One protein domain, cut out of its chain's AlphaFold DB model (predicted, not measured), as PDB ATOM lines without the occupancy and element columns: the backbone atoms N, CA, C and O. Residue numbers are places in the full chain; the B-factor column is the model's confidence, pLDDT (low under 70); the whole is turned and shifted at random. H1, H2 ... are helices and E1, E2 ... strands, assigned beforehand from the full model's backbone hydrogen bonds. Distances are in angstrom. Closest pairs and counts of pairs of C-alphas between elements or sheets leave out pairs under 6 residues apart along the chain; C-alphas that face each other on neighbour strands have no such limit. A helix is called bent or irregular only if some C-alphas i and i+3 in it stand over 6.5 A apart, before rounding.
ATOM      1  N   ASP A 102     189.340 282.046 253.115       64.94
ATOM      2  CA  ASP A 102     189.278 282.294 251.686       64.94
ATOM      3  C   ASP A 102     189.257 283.818 251.499       64.94
ATOM      4  O   ASP A 102     188.205 284.431 251.703       64.94
ATOM      5  N   PRO A 103     190.394 284.456 251.161       64.12
ATOM      6  CA  PRO A 103     190.437 285.901 250.957       64.12
ATOM      7  C   PRO A 103     189.525 286.353 249.807       64.12
ATOM      8  O   PRO A 103     189.194 287.533 249.735       64.12
ATOM      9  N   TYR A 104     189.096 285.431 248.939       69.56
ATOM     10  CA  TYR A 104     188.219 285.709 247.806       69.56
ATOM     11  C   TYR A 104     186.738 285.464 248.122       69.56
ATOM     12  O   TYR A 104     185.881 285.800 247.312       69.56
ATOM     13  N   GLY A 105     186.412 284.906 249.296       68.38
ATOM     14  CA  GLY A 105     185.027 284.709 249.736       68.38
ATOM     15  C   GLY A 105     184.235 283.669 248.935       68.38
ATOM     16  O   GLY A 105     183.011 283.626 249.035       68.38
ATOM     17  N   LEU A 106     184.904 282.818 248.157       65.19
ATOM     18  CA  LEU A 106     184.258 281.840 247.275       65.19
ATOM     19  C   LEU A 106     184.114 280.463 247.907       65.19
ATOM     20  O   LEU A 106     183.596 279.549 247.276       65.19
ATOM     21  N   SER A 107     184.578 280.294 249.144       73.38
ATOM     22  CA  SER A 107     184.665 278.999 249.822       73.38
ATOM     23  C   SER A 107     185.415 277.956 248.982       73.38
ATOM     24  O   SER A 107     185.142 276.757 249.070       73.38
ATOM     25  N   GLY A 108     186.353 278.421 248.150       75.06
ATOM     26  CA  GLY A 108     186.989 277.611 247.122       75.06
ATOM     27  C   GLY A 108     186.033 277.148 246.020       75.06
ATOM     28  O   GLY A 108     186.147 276.015 245.595       75.06
ATOM     29  N   ALA A 109     185.082 277.939 245.532       83.50
ATOM     30  CA  ALA A 109     184.330 277.581 244.326       83.50
ATOM     31  C   ALA A 109     185.231 277.643 243.076       83.50
ATOM     32  O   ALA A 109     186.174 278.436 243.011       83.50
ATOM     33  N   SER A 110     184.969 276.778 242.094       87.50
ATOM     34  CA  SER A 110     185.621 276.873 240.782       87.50
ATOM     35  C   SER A 110     185.095 278.079 240.002       87.50
ATOM     36  O   SER A 110     183.916 278.422 240.081       87.50
ATOM     37  N   LEU A 111     185.976 278.706 239.232       89.19
ATOM     38  CA  LEU A 111     185.667 279.835 238.371       89.19
ATOM     39  C   LEU A 111     184.866 279.380 237.146       89.19
ATOM     40  O   LEU A 111     185.228 278.375 236.524       89.19
ATOM     41  N   PRO A 112     183.819 280.125 236.748       88.69
ATOM     42  CA  PRO A 112     183.214 279.935 235.440       88.69
ATOM     43  C   PRO A 112     184.212 280.320 234.342       88.69
ATOM     44  O   PRO A 112     185.086 281.168 234.536       88.69
ATOM     45  N   TYR A 113     184.053 279.719 233.161       90.00
ATOM     46  CA  TYR A 113     184.959 279.914 232.025       90.00
ATOM     47  C   TYR A 113     185.138 281.390 231.639       90.00
ATOM     48  O   TYR A 113     186.261 281.829 231.414       90.00
ATOM     49  N   SER A 114     184.059 282.181 231.652       92.06
ATOM     50  CA  SER A 114     184.119 283.618 231.357       92.06
ATOM     51  C   SER A 114     185.025 284.384 232.326       92.06
ATOM     52  O   SER A 114     185.856 285.164 231.886       92.06
ATOM     53  N   GLN A 115     184.943 284.107 233.631       93.25
ATOM     54  CA  GLN A 115     185.804 284.763 234.622       93.25
ATOM     55  C   GLN A 115     187.266 284.327 234.488       93.25
ATOM     56  O   GLN A 115     188.169 285.137 234.672       93.25
ATOM     57  N   ALA A 116     187.517 283.058 234.158       93.88
ATOM     58  CA  ALA A 116     188.875 282.591 233.896       93.88
ATOM     59  C   ALA A 116     189.486 283.283 232.663       93.88
ATOM     60  O   ALA A 116     190.666 283.629 232.688       93.88
ATOM     61  N   LEU A 117     188.687 283.526 231.617       93.94
ATOM     62  CA  LEU A 117     189.109 284.318 230.460       93.94
ATOM     63  C   LEU A 117     189.392 285.777 230.824       93.94
ATOM     64  O   LEU A 117     190.413 286.302 230.391       93.94
ATOM     65  N   ASP A 118     188.552 286.406 231.646       95.75
ATOM     66  CA  ASP A 118     188.755 287.794 232.089       95.75
ATOM     67  C   ASP A 118     190.058 287.967 232.891       95.75
ATOM     68  O   ASP A 118     190.688 289.024 232.850       95.75
ATOM     69  N   LEU A 119     190.487 286.923 233.609       95.62
ATOM     70  CA  LEU A 119     191.731 286.917 234.384       95.62
ATOM     71  C   LEU A 119     192.970 286.572 233.551       95.62
ATOM     72  O   LEU A 119     194.080 286.923 233.948       95.62
ATOM     73  N   LEU A 120     192.822 285.900 232.409       95.88
ATOM     74  CA  LEU A 120     193.949 285.440 231.592       95.88
ATOM     75  C   LEU A 120     194.927 286.566 231.185       95.88
ATOM     76  O   LEU A 120     196.132 286.346 231.290       95.88
ATOM     77  N   PRO A 121     194.481 287.788 230.822       96.50
ATOM     78  CA  PRO A 121     195.389 288.897 230.521       96.50
ATOM     79  C   PRO A 121     196.294 289.325 231.685       96.50
ATOM     80  O   PRO A 121     197.287 290.008 231.457       96.50
ATOM     81  N   THR A 122     195.969 288.950 232.929       95.69
ATOM     82  CA  THR A 122     196.783 289.295 234.107       95.69
ATOM     83  C   THR A 122     198.011 288.395 234.276       95.69
ATOM     84  O   THR A 122     198.916 288.735 235.036       95.69
ATOM     85  N   VAL A 123     198.062 287.267 233.559       96.12
ATOM     86  CA  VAL A 123     199.115 286.249 233.645       96.12
ATOM     87  C   VAL A 123     199.730 286.025 232.259       96.12
ATOM     88  O   VAL A 123     199.223 285.283 231.418       96.12
ATOM     89  N   VAL A 124     200.852 286.697 231.990       93.62
ATOM     90  CA  VAL A 124     201.443 286.774 230.642       93.62
ATOM     91  C   VAL A 124     202.030 285.429 230.211       93.62
ATOM     92  O   VAL A 124     202.842 284.831 230.919       93.62
ATOM     93  N   GLY A 125     201.663 284.960 229.015       94.81
ATOM     94  CA  GLY A 125     202.187 283.718 228.433       94.81
ATOM     95  C   GLY A 125     201.619 282.436 229.050       94.81
ATOM     96  O   GLY A 125     202.166 281.355 228.822       94.81
ATOM     97  N   TRP A 126     200.548 282.539 229.838       97.06
ATOM     98  CA  TRP A 126     199.802 281.383 230.323       97.06
ATOM     99  C   TRP A 126     198.698 280.992 229.341       97.06
ATOM    100  O   TRP A 126     198.093 281.835 228.680       97.06
ATOM    101  N   THR A 127     198.409 279.697 229.271       95.69
ATOM    102  CA  THR A 127     197.358 279.123 228.426       95.69
ATOM    103  C   THR A 127     196.340 278.386 229.285       95.69
ATOM    104  O   THR A 127     196.724 277.586 230.147       95.69
ATOM    105  N   LEU A 128     195.051 278.613 229.032       94.12
ATOM    106  CA  LEU A 128     193.974 277.806 229.604       94.12
ATOM    107  C   LEU A 128     193.887 276.476 228.857       94.12
ATOM    108  O   LEU A 128     193.855 276.462 227.630       94.12
ATOM    109  N   LEU A 129     193.846 275.372 229.599       90.81
ATOM    110  CA  LEU A 129     193.624 274.042 229.042       90.81
ATOM    111  C   LEU A 129     192.286 273.495 229.531       90.81
ATOM    112  O   LEU A 129     192.022 273.389 230.741       90.81
ATOM    113  N   ASP A 130     191.468 273.096 228.567       83.44
ATOM    114  CA  ASP A 130     190.195 272.448 228.823       83.44
ATOM    115  C   ASP A 130     190.388 270.962 229.115       83.44
ATOM    116  O   ASP A 130     191.303 270.296 228.632       83.44
ATOM    117  N   ALA A 131     189.466 270.400 229.894       68.00
ATOM    118  CA  ALA A 131     189.429 268.960 230.137       68.00
ATOM    119  C   ALA A 131     189.295 268.127 228.856       68.00
ATOM    120  O   ALA A 131     189.696 266.964 228.825       68.00
ATOM    121  N   ASN A 132     188.654 268.720 227.847       59.47
ATOM    122  CA  ASN A 132     188.127 268.018 226.688       59.47
ATOM    123  C   ASN A 132     189.177 267.759 225.607       59.47
ATOM    124  O   ASN A 132     188.901 266.984 224.699       59.47
ATOM    125  N   GLU A 133     190.413 268.251 225.761       56.72
ATOM    126  CA  GLU A 133     191.542 267.700 224.997       56.72
ATOM    127  C   GLU A 133     191.793 266.207 225.317       56.72
ATOM    128  O   GLU A 133     192.535 265.540 224.601       56.72
ATOM    129  N   ALA A 146     184.020 274.462 232.379       82.75
ATOM    130  CA  ALA A 146     184.979 275.280 233.113       82.75
ATOM    131  C   ALA A 146     186.421 274.792 232.840       82.75
ATOM    132  O   ALA A 146     186.661 273.574 232.835       82.75
ATOM    133  N   PRO A 147     187.383 275.713 232.651       86.75
ATOM    134  CA  PRO A 147     188.756 275.347 232.349       86.75
ATOM    135  C   PRO A 147     189.369 274.677 233.578       86.75
ATOM    136  O   PRO A 147     189.117 275.072 234.724       86.75
ATOM    137  N   LYS A 148     190.166 273.630 233.347       89.50
ATOM    138  CA  LYS A 148     190.697 272.795 234.437       89.50
ATOM    139  C   LYS A 148     192.117 273.151 234.821       89.50
ATOM    140  O   LYS A 148     192.488 272.980 235.980       89.50
ATOM    141  N   PHE A 149     192.903 273.609 233.853       92.75
ATOM    142  CA  PHE A 149     194.313 273.871 234.070       92.75
ATOM    143  C   PHE A 149     194.721 275.206 233.472       92.75
ATOM    144  O   PHE A 149     194.244 275.607 232.413       92.75
ATOM    145  N   LEU A 150     195.655 275.852 234.156       95.69
ATOM    146  CA  LEU A 150     196.378 277.014 233.678       95.69
ATOM    147  C   LEU A 150     197.833 276.572 233.524       95.69
ATOM    148  O   LEU A 150     198.420 276.052 234.473       95.69
ATOM    149  N   GLN A 151     198.397 276.692 232.327       96.44
ATOM    150  CA  GLN A 151     199.718 276.148 232.015       96.44
ATOM    151  C   GLN A 151     200.652 277.221 231.470       96.44
ATOM    152  O   GLN A 151     200.245 278.029 230.642       96.44
ATOM    153  N   LYS A 152     201.917 277.174 231.888       97.62
ATOM    154  CA  LYS A 152     203.006 277.928 231.273       97.62
ATOM    155  C   LYS A 152     204.227 277.045 231.079       97.62
ATOM    156  O   LYS A 152     204.512 276.150 231.882       97.62
ATOM    157  N   VAL A 153     204.916 277.292 229.975       96.88
ATOM    158  CA  VAL A 153     206.096 276.551 229.541       96.88
ATOM    159  C   VAL A 153     207.316 277.457 229.645       96.88
ATOM    160  O   VAL A 153     207.268 278.609 229.224       96.88
ATOM    161  N   PHE A 154     208.410 276.916 230.173       97.06
ATOM    162  CA  PHE A 154     209.707 277.581 230.234       97.06
ATOM    163  C   PHE A 154     210.759 276.708 229.557       97.06
ATOM    164  O   PHE A 154     210.750 275.481 229.684       97.06
ATOM    165  N   TYR A 155     211.685 277.340 228.847       96.19
ATOM    166  CA  TYR A 155     212.783 276.654 228.179       96.19
ATOM    167  C   TYR A 155     214.098 276.942 228.889       96.19
ATOM    168  O   TYR A 155     214.323 278.031 229.403       96.19
ATOM    169  N   HIS A 156     214.979 275.950 228.905       96.38
ATOM    170  CA  HIS A 156     216.245 275.997 229.619       96.38
ATOM    171  C   HIS A 156     217.354 275.390 228.771       96.38
ATOM    172  O   HIS A 156     217.169 274.385 228.071       96.38
ATOM    173  N   ARG A 157     218.552 275.969 228.881       95.00
ATOM    174  CA  ARG A 157     219.729 275.519 228.132       95.00
ATOM    175  C   ARG A 157     220.245 274.178 228.626       95.00
ATOM    176  O   ARG A 157     220.728 273.365 227.840       95.00
ATOM    177  N   THR A 158     220.177 273.959 229.934       96.38
ATOM    178  CA  THR A 158     220.712 272.764 230.579       96.38
ATOM    179  C   THR A 158     219.693 272.156 231.535       96.38
ATOM    180  O   THR A 158     218.831 272.844 232.078       96.38
ATOM    181  N   PHE A 159     219.824 270.849 231.781       97.25
ATOM    182  CA  PHE A 159     219.031 270.136 232.786       97.25
ATOM    183  C   PHE A 159     219.157 270.772 234.175       97.25
ATOM    184  O   PHE A 159     218.205 270.806 234.950       97.25
ATOM    185  N   HIS A 160     220.353 271.262 234.498       98.25
ATOM    186  CA  HIS A 160     220.652 271.838 235.795       98.25
ATOM    187  C   HIS A 160     219.921 273.170 236.012       98.25
ATOM    188  O   HIS A 160     219.389 273.392 237.099       98.25
ATOM    189  N   ASP A 161     219.824 274.009 234.978       98.19
ATOM    190  CA  ASP A 161     219.078 275.271 235.053       98.19
ATOM    191  C   ASP A 161     217.575 275.005 235.192       98.19
ATOM    192  O   ASP A 161     216.940 275.558 236.089       98.19
ATOM    193  N   ALA A 162     217.040 274.062 234.408       98.31
ATOM    194  CA  ALA A 162     215.652 273.609 234.528       98.31
ATOM    195  C   ALA A 162     215.333 273.054 235.929       98.31
ATOM    196  O   ALA A 162     214.315 273.396 236.531       98.31
ATOM    197  N   SER A 163     216.229 272.234 236.487       98.38
ATOM    198  CA  SER A 163     216.059 271.662 237.829       98.38
ATOM    199  C   SER A 163     216.082 272.739 238.916       98.38
ATOM    200  O   SER A 163     215.280 272.691 239.847       98.38
ATOM    201  N   ARG A 164     216.979 273.730 238.804       98.31
ATOM    202  CA  ARG A 164     217.031 274.870 239.733       98.31
ATOM    203  C   ARG A 164     215.787 275.738 239.637       98.31
ATOM    204  O   ARG A 164     215.274 276.145 240.673       98.31
ATOM    205  N   PHE A 165     215.302 275.989 238.427       98.50
ATOM    206  CA  PHE A 165     214.061 276.719 238.210       98.50
ATOM    207  C   PHE A 165     212.883 276.013 238.899       98.50
ATOM    208  O   PHE A 165     212.223 276.605 239.750       98.50
ATOM    209  N   LEU A 166     212.685 274.715 238.639       98.38
ATOM    210  CA  LEU A 166     211.609 273.945 239.274       98.38
ATOM    211  C   LEU A 166     211.736 273.863 240.801       98.38
ATOM    212  O   LEU A 166     210.717 273.822 241.493       98.38
ATOM    213  N   LEU A 167     212.957 273.879 241.342       98.31
ATOM    214  CA  LEU A 167     213.178 273.962 242.786       98.31
ATOM    215  C   LEU A 167     212.653 275.285 243.367       98.31
ATOM    216  O   LEU A 167     212.007 275.253 244.414       98.31
ATOM    217  N   GLN A 168     212.870 276.422 242.692       98.44
ATOM    218  CA  GLN A 168     212.324 277.717 243.132       98.44
ATOM    219  C   GLN A 168     210.795 277.711 243.119       98.44
ATOM    220  O   GLN A 168     210.166 278.090 244.106       98.44
ATOM    221  N   ILE A 169     210.190 277.182 242.053       98.19
ATOM    222  CA  ILE A 169     208.727 277.070 241.965       98.19
ATOM    223  C   ILE A 169     208.174 276.122 243.041       98.19
ATOM    224  O   ILE A 169     207.124 276.388 243.620       98.19
ATOM    225  N   SER A 170     208.896 275.049 243.374       97.94
ATOM    226  CA  SER A 170     208.517 274.127 244.457       97.94
ATOM    227  C   SER A 170     208.578 274.789 245.840       97.94
ATOM    228  O   SER A 170     207.721 274.546 246.695       97.94
ATOM    229  N   LEU A 171     209.576 275.647 246.071       97.56
ATOM    230  CA  LEU A 171     209.681 276.429 247.302       97.56
ATOM    231  C   LEU A 171     208.536 277.444 247.404       97.56
ATOM    232  O   LEU A 171     207.893 277.541 248.450       97.56
ATOM    233  N   LEU A 172     208.231 278.137 246.305       96.81
ATOM    234  CA  LEU A 172     207.095 279.050 246.216       96.81
ATOM    235  C   LEU A 172     205.773 278.329 246.528       96.81
ATOM    236  O   LEU A 172     205.023 278.786 247.385       96.81
ATOM    237  N   ALA A 173     205.545 277.167 245.912       95.62
ATOM    238  CA  ALA A 173     204.388 276.301 246.148       95.62
ATOM    239  C   ALA A 173     204.216 275.917 247.623       95.62
ATOM    240  O   ALA A 173     203.108 275.955 248.163       95.62
ATOM    241  N   THR A 174     205.325 275.597 248.292       94.38
ATOM    242  CA  THR A 174     205.337 275.274 249.725       94.38
ATOM    243  C   THR A 174     204.932 276.484 250.567       94.38
ATOM    244  O   THR A 174     204.116 276.351 251.478       94.38
ATOM    245  N   ASN A 175     205.443 277.670 250.236       94.69
ATOM    246  CA  ASN A 175     205.144 278.903 250.966       94.69
ATOM    247  C   ASN A 175     203.687 279.353 250.791       94.69
ATOM    248  O   ASN A 175     203.085 279.869 251.731       94.69
ATOM    249  N   THR A 176     203.111 279.151 249.605       91.00
ATOM    250  CA  THR A 176     201.720 279.520 249.312       91.00
ATOM    251  C   THR A 176     200.721 278.411 249.625       91.00
ATOM    252  O   THR A 176     199.524 278.625 249.458       91.00
ATOM    253  N   ASN A 177     201.192 277.232 250.055       89.81
ATOM    254  CA  ASN A 177     200.380 276.027 250.238       89.81
ATOM    255  C   ASN A 177     199.530 275.692 248.990       89.81
ATOM    256  O   ASN A 177     198.364 275.306 249.094       89.81
ATOM    257  N   HIS A 178     200.124 275.860 247.805       89.31
ATOM    258  CA  HIS A 178     199.495 275.592 246.512       89.31
ATOM    259  C   HIS A 178     200.448 274.773 245.650       89.31
ATOM    260  O   HIS A 178     201.536 275.238 245.335       89.31
ATOM    261  N   PHE A 179     200.057 273.556 245.277       92.94
ATOM    262  CA  PHE A 179     200.967 272.577 244.686       92.94
ATOM    263  C   PHE A 179     200.653 272.369 243.197       92.94
ATOM    264  O   PHE A 179     199.776 271.562 242.876       92.94
ATOM    265  N   PRO A 180     201.338 273.082 242.281       95.06
ATOM    266  CA  PRO A 180     201.156 272.883 240.849       95.06
ATOM    267  C   PRO A 180     201.698 271.516 240.414       95.06
ATOM    268  O   PRO A 180     202.574 270.925 241.051       95.06
ATOM    269  N   HIS A 181     201.236 271.039 239.263       94.88
ATOM    270  CA  HIS A 181     201.893 269.948 238.564       94.88
ATOM    271  C   HIS A 181     203.129 270.487 237.834       94.88
ATOM    272  O   HIS A 181     203.019 271.304 236.916       94.88
ATOM    273  N   LEU A 182     204.302 269.999 238.235       97.06
ATOM    274  CA  LEU A 182     205.592 270.349 237.647       97.06
ATOM    275  C   LEU A 182     206.112 269.181 236.810       97.06
ATOM    276  O   LEU A 182     206.196 268.052 237.296       97.06
ATOM    277  N   SER A 183     206.497 269.447 235.567       97.50
ATOM    278  CA  SER A 183     207.177 268.464 234.720       97.50
ATOM    279  C   SER A 183     208.369 269.073 233.999       97.50
ATOM    280  O   SER A 183     208.478 270.287 233.842       97.50
ATOM    281  N   MET A 184     209.281 268.204 233.577       98.06
ATOM    282  CA  MET A 184     210.462 268.564 232.809       98.06
ATOM    283  C   MET A 184     210.711 267.502 231.748       98.06
ATOM    284  O   MET A 184     210.736 266.309 232.054       98.06
ATOM    285  N   GLU A 185     210.941 267.939 230.519       97.75
ATOM    286  CA  GLU A 185     211.229 267.073 229.385       97.75
ATOM    287  C   GLU A 185     212.387 267.617 228.547       97.75
ATOM    288  O   GLU A 185     212.698 268.808 228.559       97.75
ATOM    289  N   ARG A 186     213.079 266.721 227.842       97.25
ATOM    290  CA  ARG A 186     214.161 267.084 226.926       97.25
ATOM    291  C   ARG A 186     213.617 267.082 225.504       97.25
ATOM    292  O   ARG A 186     213.193 266.032 225.028       97.25
ATOM    293  N   ILE A 187     213.716 268.217 224.821       96.44
ATOM    294  CA  ILE A 187     213.163 268.416 223.478       96.44
ATOM    295  C   ILE A 187     214.240 268.840 222.478       96.44
ATOM    296  O   ILE A 187     215.278 269.398 222.850       96.44
ATOM    297  N   LEU A 188     213.998 268.557 221.198       93.94
ATOM    298  CA  LEU A 188     214.819 269.037 220.090       93.94
ATOM    299  C   LEU A 188     214.178 270.311 219.530       93.94
ATOM    300  O   LEU A 188     213.032 270.268 219.096       93.94
ATOM    301  N   VAL A 189     214.915 271.420 219.543       91.12
ATOM    302  CA  VAL A 189     214.455 272.725 219.050       91.12
ATOM    303  C   VAL A 189     215.214 273.076 217.774       91.12
ATOM    304  O   VAL A 189     216.421 272.836 217.676       91.12
ATOM    305  N   ASP A 190     214.505 273.624 216.785       87.69
ATOM    306  CA  ASP A 190     215.084 273.952 215.477       87.69
ATOM    307  C   ASP A 190     216.056 275.137 215.522       87.69
ATOM    308  O   ASP A 190     217.041 275.143 214.783       87.69
ATOM    309  N   ASP A 191     215.819 276.107 216.405       84.12
ATOM    310  CA  ASP A 191     216.754 277.195 216.674       84.12
ATOM    311  C   ASP A 191     216.765 277.555 218.160       84.12
ATOM    312  O   ASP A 191     215.837 278.173 218.676       84.12
ATOM    313  N   VAL A 192     217.834 277.167 218.856       80.56
ATOM    314  CA  VAL A 192     217.993 277.446 220.294       80.56
ATOM    315  C   VAL A 192     218.148 278.945 220.572       80.56
ATOM    316  O   VAL A 192     217.842 279.392 221.674       80.56
ATOM    317  N   ASN A 193     218.604 279.731 219.593       79.81
ATOM    318  CA  ASN A 193     218.825 281.165 219.789       79.81
ATOM    319  C   ASN A 193     217.541 281.985 219.636       79.81
ATOM    320  O   ASN A 193     217.493 283.107 220.127       79.81
ATOM    321  N   ASN A 194     216.517 281.431 218.979       79.31
ATOM    322  CA  ASN A 194     215.278 282.142 218.668       79.31
ATOM    323  C   ASN A 194     214.120 281.806 219.628       79.31
ATOM    324  O   ASN A 194     212.965 282.128 219.371       79.31
ATOM    325  N   ILE A 195     214.409 281.128 220.743       72.75
ATOM    326  CA  ILE A 195     213.372 280.724 221.702       72.75
ATOM    327  C   ILE A 195     212.757 281.947 222.406       72.75
ATOM    328  O   ILE A 195     211.568 281.927 222.712       72.75
ATOM    329  N   LYS A 196     213.523 283.032 222.587       66.62
ATOM    330  CA  LYS A 196     213.041 284.262 223.240       66.62
ATOM    331  C   LYS A 196     211.935 284.983 222.475       66.62
ATOM    332  O   LYS A 196     211.100 285.623 223.100       66.62
ATOM    333  N   GLU A 197     211.925 284.897 221.145       60.31
ATOM    334  CA  GLU A 197     211.051 285.726 220.300       60.31
ATOM    335  C   GLU A 197     209.761 285.005 219.883       60.31
ATOM    336  O   GLU A 197     208.829 285.634 219.392       60.31
ATOM    337  N   SER A 222     210.524 272.943 230.872       98.25
ATOM    338  CA  SER A 222     209.784 272.779 232.116       98.25
ATOM    339  C   SER A 222     208.362 273.300 231.941       98.25
ATOM    340  O   SER A 222     208.109 274.248 231.198       98.25
ATOM    341  N   THR A 223     207.409 272.630 232.576       97.94
ATOM    342  CA  THR A 223     205.995 273.002 232.526       97.94
ATOM    343  C   THR A 223     205.492 273.209 233.941       97.94
ATOM    344  O   THR A 223     205.635 272.323 234.789       97.94
ATOM    345  N   VAL A 224     204.881 274.368 234.172       97.69
ATOM    346  CA  VAL A 224     204.150 274.684 235.398       97.69
ATOM    347  C   VAL A 224     202.670 274.650 235.061       97.69
ATOM    348  O   VAL A 224     202.201 275.418 234.220       97.69
ATOM    349  N   ARG A 225     201.935 273.734 235.690       96.00
ATOM    350  CA  ARG A 225     200.495 273.586 235.486       96.00
ATOM    351  C   ARG A 225     199.764 273.770 236.810       96.00
ATOM    352  O   ARG A 225     199.880 272.938 237.708       96.00
ATOM    353  N   CYS A 226     199.008 274.852 236.914       94.88
ATOM    354  CA  CYS A 226     198.202 275.173 238.081       94.88
ATOM    355  C   CYS A 226     196.839 274.496 237.957       94.88
ATOM    356  O   CYS A 226     196.176 274.563 236.916       94.88
ATOM    357  N   SER A 227     196.454 273.818 239.027       90.38
ATOM    358  CA  SER A 227     195.099 273.345 239.262       90.38
ATOM    359  C   SER A 227     194.953 273.116 240.749       90.38
ATOM    360  O   SER A 227     195.810 272.471 241.362       90.38
ATOM    361  N   THR A 228     193.839 273.551 241.317       81.00
ATOM    362  CA  THR A 228     193.540 273.263 242.710       81.00
ATOM    363  C   THR A 228     193.288 271.765 242.845       81.00
ATOM    364  O   THR A 228     192.209 271.269 242.514       81.00
ATOM    365  N   TYR A 229     194.293 271.025 243.324       66.75
ATOM    366  CA  TYR A 229     194.122 269.623 243.677       66.75
ATOM    367  C   TYR A 229     193.124 269.538 244.826       66.75
ATOM    368  O   TYR A 229     193.422 269.885 245.969       66.75
ATOM    369  N   ARG A 230     191.921 269.061 244.515       67.31
ATOM    370  CA  ARG A 230     190.953 268.661 245.526       67.31
ATOM    371  C   ARG A 230     191.002 267.150 245.633       67.31
ATOM    372  O   ARG A 230     190.661 266.477 244.655       67.31
ATOM    373  N   PRO A 231     191.406 266.601 246.791       58.09
ATOM    374  CA  PRO A 231     191.174 265.196 247.058       58.09
ATOM    375  C   PRO A 231     189.689 264.916 246.805       58.09
ATOM    376  O   PRO A 231     188.848 265.720 247.226       58.09
ATOM    377  N   ASP A 245     183.357 270.771 241.213       56.09
ATOM    378  CA  ASP A 245     184.629 271.148 241.845       56.09
ATOM    379  C   ASP A 245     185.948 270.738 241.159       56.09
ATOM    380  O   ASP A 245     186.940 270.433 241.826       56.09
ATOM    381  N   LYS A 246     186.001 270.740 239.824       69.31
ATOM    382  CA  LYS A 246     187.234 270.418 239.067       69.31
ATOM    383  C   LYS A 246     187.718 271.538 238.148       69.31
ATOM    384  O   LYS A 246     188.399 271.247 237.170       69.31
ATOM    385  N   GLY A 247     187.337 272.782 238.415       85.62
ATOM    386  CA  GLY A 247     187.801 273.943 237.655       85.62
ATOM    387  C   GLY A 247     188.855 274.757 238.402       85.62
ATOM    388  O   GLY A 247     189.013 274.618 239.621       85.62
ATOM    389  N   LEU A 248     189.525 275.637 237.662       91.81
ATOM    390  CA  LEU A 248     190.425 276.655 238.203       91.81
ATOM    391  C   LEU A 248     189.739 277.518 239.268       91.81
ATOM    392  O   LEU A 248     188.527 277.700 239.259       91.81
ATOM    393  N   THR A 249     190.521 278.068 240.183       92.75
ATOM    394  CA  THR A 249     190.099 278.998 241.235       92.75
ATOM    395  C   THR A 249     190.929 280.279 241.152       92.75
ATOM    396  O   THR A 249     191.978 280.303 240.507       92.75
ATOM    397  N   PHE A 250     190.537 281.340 241.863       92.38
ATOM    398  CA  PHE A 250     191.383 282.538 241.987       92.38
ATOM    399  C   PHE A 250     192.761 282.237 242.589       92.38
ATOM    400  O   PHE A 250     193.731 282.931 242.296       92.38
ATOM    401  N   HIS A 251     192.868 281.188 243.405       91.50
ATOM    402  CA  HIS A 251     194.137 280.787 243.995       91.50
ATOM    403  C   HIS A 251     195.126 280.266 242.941       91.50
ATOM    404  O   HIS A 251     196.320 280.537 243.053       91.50
ATOM    405  N   ASP A 252     194.629 279.617 241.881       94.50
ATOM    406  CA  ASP A 252     195.444 279.163 240.750       94.50
ATOM    407  C   ASP A 252     196.033 280.351 239.969       94.50
ATOM    408  O   ASP A 252     197.223 280.362 239.660       94.50
ATOM    409  N   PHE A 253     195.227 281.388 239.712       95.69
ATOM    410  CA  PHE A 253     195.693 282.625 239.069       95.69
ATOM    411  C   PHE A 253     196.658 283.407 239.962       95.69
ATOM    412  O   PHE A 253     197.678 283.901 239.489       95.69
ATOM    413  N   HIS A 254     196.386 283.477 241.266       95.12
ATOM    414  CA  HIS A 254     197.301 284.099 242.219       95.12
ATOM    415  C   HIS A 254     198.658 283.394 242.245       95.12
ATOM    416  O   HIS A 254     199.700 284.047 242.248       95.12
ATOM    417  N   PHE A 255     198.664 282.063 242.238       95.88
ATOM    418  CA  PHE A 255     199.907 281.311 242.157       95.88
ATOM    419  C   PHE A 255     200.631 281.538 240.823       95.88
ATOM    420  O   PHE A 255     201.840 281.754 240.830       95.88
ATOM    421  N   ALA A 256     199.909 281.565 239.701       97.25
ATOM    422  CA  ALA A 256     200.479 281.878 238.391       97.25
ATOM    423  C   ALA A 256     201.146 283.267 238.349       97.25
ATOM    424  O   ALA A 256     202.280 283.382 237.885       97.25
ATOM    425  N   MET A 257     200.512 284.292 238.928       97.31
ATOM    426  CA  MET A 257     201.131 285.614 239.088       97.31
ATOM    427  C   MET A 257     202.403 285.550 239.946       97.31
ATOM    428  O   MET A 257     203.422 286.135 239.585       97.31
ATOM    429  N   SER A 258     202.388 284.811 241.059       97.44
ATOM    430  CA  SER A 258     203.585 284.626 241.889       97.44
ATOM    431  C   SER A 258     204.719 283.924 241.136       97.44
ATOM    432  O   SER A 258     205.884 284.263 241.338       97.44
ATOM    433  N   VAL A 259     204.398 282.969 240.259       97.81
ATOM    434  CA  VAL A 259     205.377 282.312 239.381       97.81
ATOM    435  C   VAL A 259     205.971 283.312 238.392       97.81
ATOM    436  O   VAL A 259     207.181 283.288 238.190       97.81
ATOM    437  N   ASP A 260     205.170 284.210 237.815       97.69
ATOM    438  CA  ASP A 260     205.672 285.257 236.915       97.69
ATOM    439  C   ASP A 260     206.605 286.237 237.639       97.69
ATOM    440  O   ASP A 260     207.673 286.574 237.121       97.69
ATOM    441  N   VAL A 261     206.256 286.637 238.867       97.44
ATOM    442  CA  VAL A 261     207.117 287.478 239.717       97.44
ATOM    443  C   VAL A 261     208.429 286.763 240.046       97.44
ATOM    444  O   VAL A 261     209.498 287.359 239.919       97.44
ATOM    445  N   GLU A 262     208.370 285.487 240.430       97.94
ATOM    446  CA  GLU A 262     209.562 284.697 240.754       97.94
ATOM    447  C   GLU A 262     210.447 284.474 239.518       97.94
ATOM    448  O   GLU A 262     211.663 284.632 239.599       97.94
ATOM    449  N   ALA A 263     209.849 284.181 238.359       97.50
ATOM    450  CA  ALA A 263     210.557 284.013 237.089       97.50
ATOM    451  C   ALA A 263     211.234 285.307 236.608       97.50
ATOM    452  O   ALA A 263     212.270 285.240 235.950       97.50
ATOM    453  N   SER A 264     210.682 286.466 236.978       97.38
ATOM    454  CA  SER A 264     211.226 287.789 236.645       97.38
ATOM    455  C   SER A 264     212.388 288.223 237.549       97.38
ATOM    456  O   SER A 264     212.979 289.282 237.333       97.38
ATOM    457  N   ARG A 265     212.737 287.450 238.588       97.81
ATOM    458  CA  ARG A 265     213.890 287.772 239.441       97.81
ATOM    459  C   ARG A 265     215.193 287.589 238.654       97.81
ATOM    460  O   ARG A 265     215.356 286.534 238.040       97.81
ATOM    461  N   PRO A 266     216.169 288.515 238.723       97.94
ATOM    462  CA  PRO A 266     217.377 288.470 237.884       97.94
ATOM    463  C   PRO A 266     218.193 287.173 237.980       97.94
ATOM    464  O   PRO A 266     218.923 286.801 237.062       97.94
ATOM    465  N   GLU A 267     218.148 286.496 239.121       97.75
ATOM    466  CA  GLU A 267     218.807 285.217 239.365       97.75
ATOM    467  C   GLU A 267     218.050 284.015 238.785       97.75
ATOM    468  O   GLU A 267     218.697 283.029 238.425       97.75
ATOM    469  N   VAL A 268     216.722 284.097 238.672       97.44
ATOM    470  CA  VAL A 268     215.854 283.054 238.102       97.44
ATOM    471  C   VAL A 268     215.719 283.241 236.595       97.44
ATOM    472  O   VAL A 268     215.818 282.268 235.854       97.44
ATOM    473  N   GLU A 269     215.600 284.482 236.134       97.38
ATOM    474  CA  GLU A 269     215.534 284.856 234.720       97.38
ATOM    475  C   GLU A 269     216.736 284.302 233.939       97.38
ATOM    476  O   GLU A 269     216.586 283.760 232.849       97.38
ATOM    477  N   LYS A 270     217.936 284.318 234.537       97.12
ATOM    478  CA  LYS A 270     219.160 283.728 233.952       97.12
ATOM    479  C   LYS A 270     219.086 282.215 233.726       97.12
ATOM    480  O   LYS A 270     219.934 281.675 233.017       97.12
ATOM    481  N   LEU A 271     218.143 281.526 234.367       97.12
ATOM    482  CA  LEU A 271     217.912 280.091 234.196       97.12
ATOM    483  C   LEU A 271     216.989 279.798 233.003       97.12
ATOM    484  O   LEU A 271     216.895 278.639 232.593       97.12
ATOM    485  N   ILE A 272     216.302 280.814 232.474       95.81
ATOM    486  CA  ILE A 272     215.326 280.717 231.386       95.81
ATOM    487  C   ILE A 272     215.997 281.171 230.078       95.81
ATOM    488  O   ILE A 272     216.821 282.089 230.067       95.81
ATOM    489  N   LEU A 273     215.701 280.457 228.988       90.94
ATOM    490  CA  LEU A 273     216.226 280.730 227.649       90.94
ATOM    491  C   LEU A 273     215.509 281.856 226.931       90.94
ATOM    492  O   LEU A 273     214.275 281.983 227.061       90.94
TER     493      LEU A 273
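What this domain is: This is residues 102 to 133, 146 to 197, 222 to 231 and 245 to 273 of the 273 residues of an uncharacterized protein of Thalassiosira oceanica (UniProt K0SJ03). A strongly twisted four-stranded sheet has helices H2 and H3 packed over one face, while its other face is bare of named helices. H1 packs by the edge strand E1, and the short H4 follows H3 near H2. The printed part has 123 residues, with four named helices and four named strands in the order H1 E1 E2 H2 E3 E4 H3 H4. The sheet order is E1 E2 E4 E3, all antiparallel, and the class is mixed, helices and strands. The whole is compact, with a radius of gyration of the C-alphas of 15.0 A and spans of 43 by 30 by 26 A.

How they stand to each other: The sheet holds E1, residues 127 to 129, E2, residues 149 to 156, E4, residues 222 to 226, and E3, residues 181 to 189. E1 and E2 pair at N 127 and O 151, 2.8 A, E2 and E4 at N 152 and O 224, 2.9 A, and E4 and E3 at N 181 and O 225, 2.8 A. H2, residues 159 to 176, is on the sheet at a height of 9.1 A, over E4 and only just not over E2, on which 2 of its C-alphas fall. H3, residues 250 to 263, is on the same face at a height of 9.7 A, over E2 and E4; on the local plane its line and that of E4 stand at 4 degrees, along the strands. H2, with residues 168 to 176 alone, touches H3, opposite ways at a steep tilt of 43 degrees; the closest C-alphas, of Ile 169 and Val 259, are 6.7 A apart. E2, H2 and E3 form a split strand-helix-strand unit, two strands running the same way with E4 between them, and its crossover is right-handed. H1, residues 113 to 122, is on the sheet; its closest C-alpha pair with E1, Leu 120 and Thr 127, is 7.8 A apart. With H2 and H3 it makes two layers, helices on one face of a sheet. H4, residues 266 to 269, is not on the sheet and is close to but not clearly touching H2, the C-alphas of Phe 165 and Val 268 being 6.6 A apart. Each O i to N i+4 pair is within hydrogen-bond range in H2 and H3, 4 of 6 are in H1, and H4 is too short for such a pair.

Where its parts are: H1 begins at C-alpha 113 (184.959, 279.914, 232.025) and is irregular, but only just: C-alphas 118 and 121 are 6.9 A apart. H2 is 25.7 A long, E3 23.4 A, E2 22.5 A and H3 19.8 A. E3 bends by 57 degrees at residue 186. H4 ends at C-alpha 269 (215.534, 284.856, 234.720).

The domain as a whole: The C-alphas farthest apart, of Gly 105 and Asp 190, are 46.8 A apart. Residues 134 to 145, 198 to 221 and 232 to 244 are not printed, with C-alpha gaps of 12.9, 17.6 and 10.3 A. Of the links that are printed whole, H1 to E1, E2 to H2, H2 to E3 and H3 to H4 are tight. The mean pLDDT of the printed part is 90.0; residues 102 to 106, 131 to 133, 196 to 197, 229 to 231 and 245 to 246 are under 70.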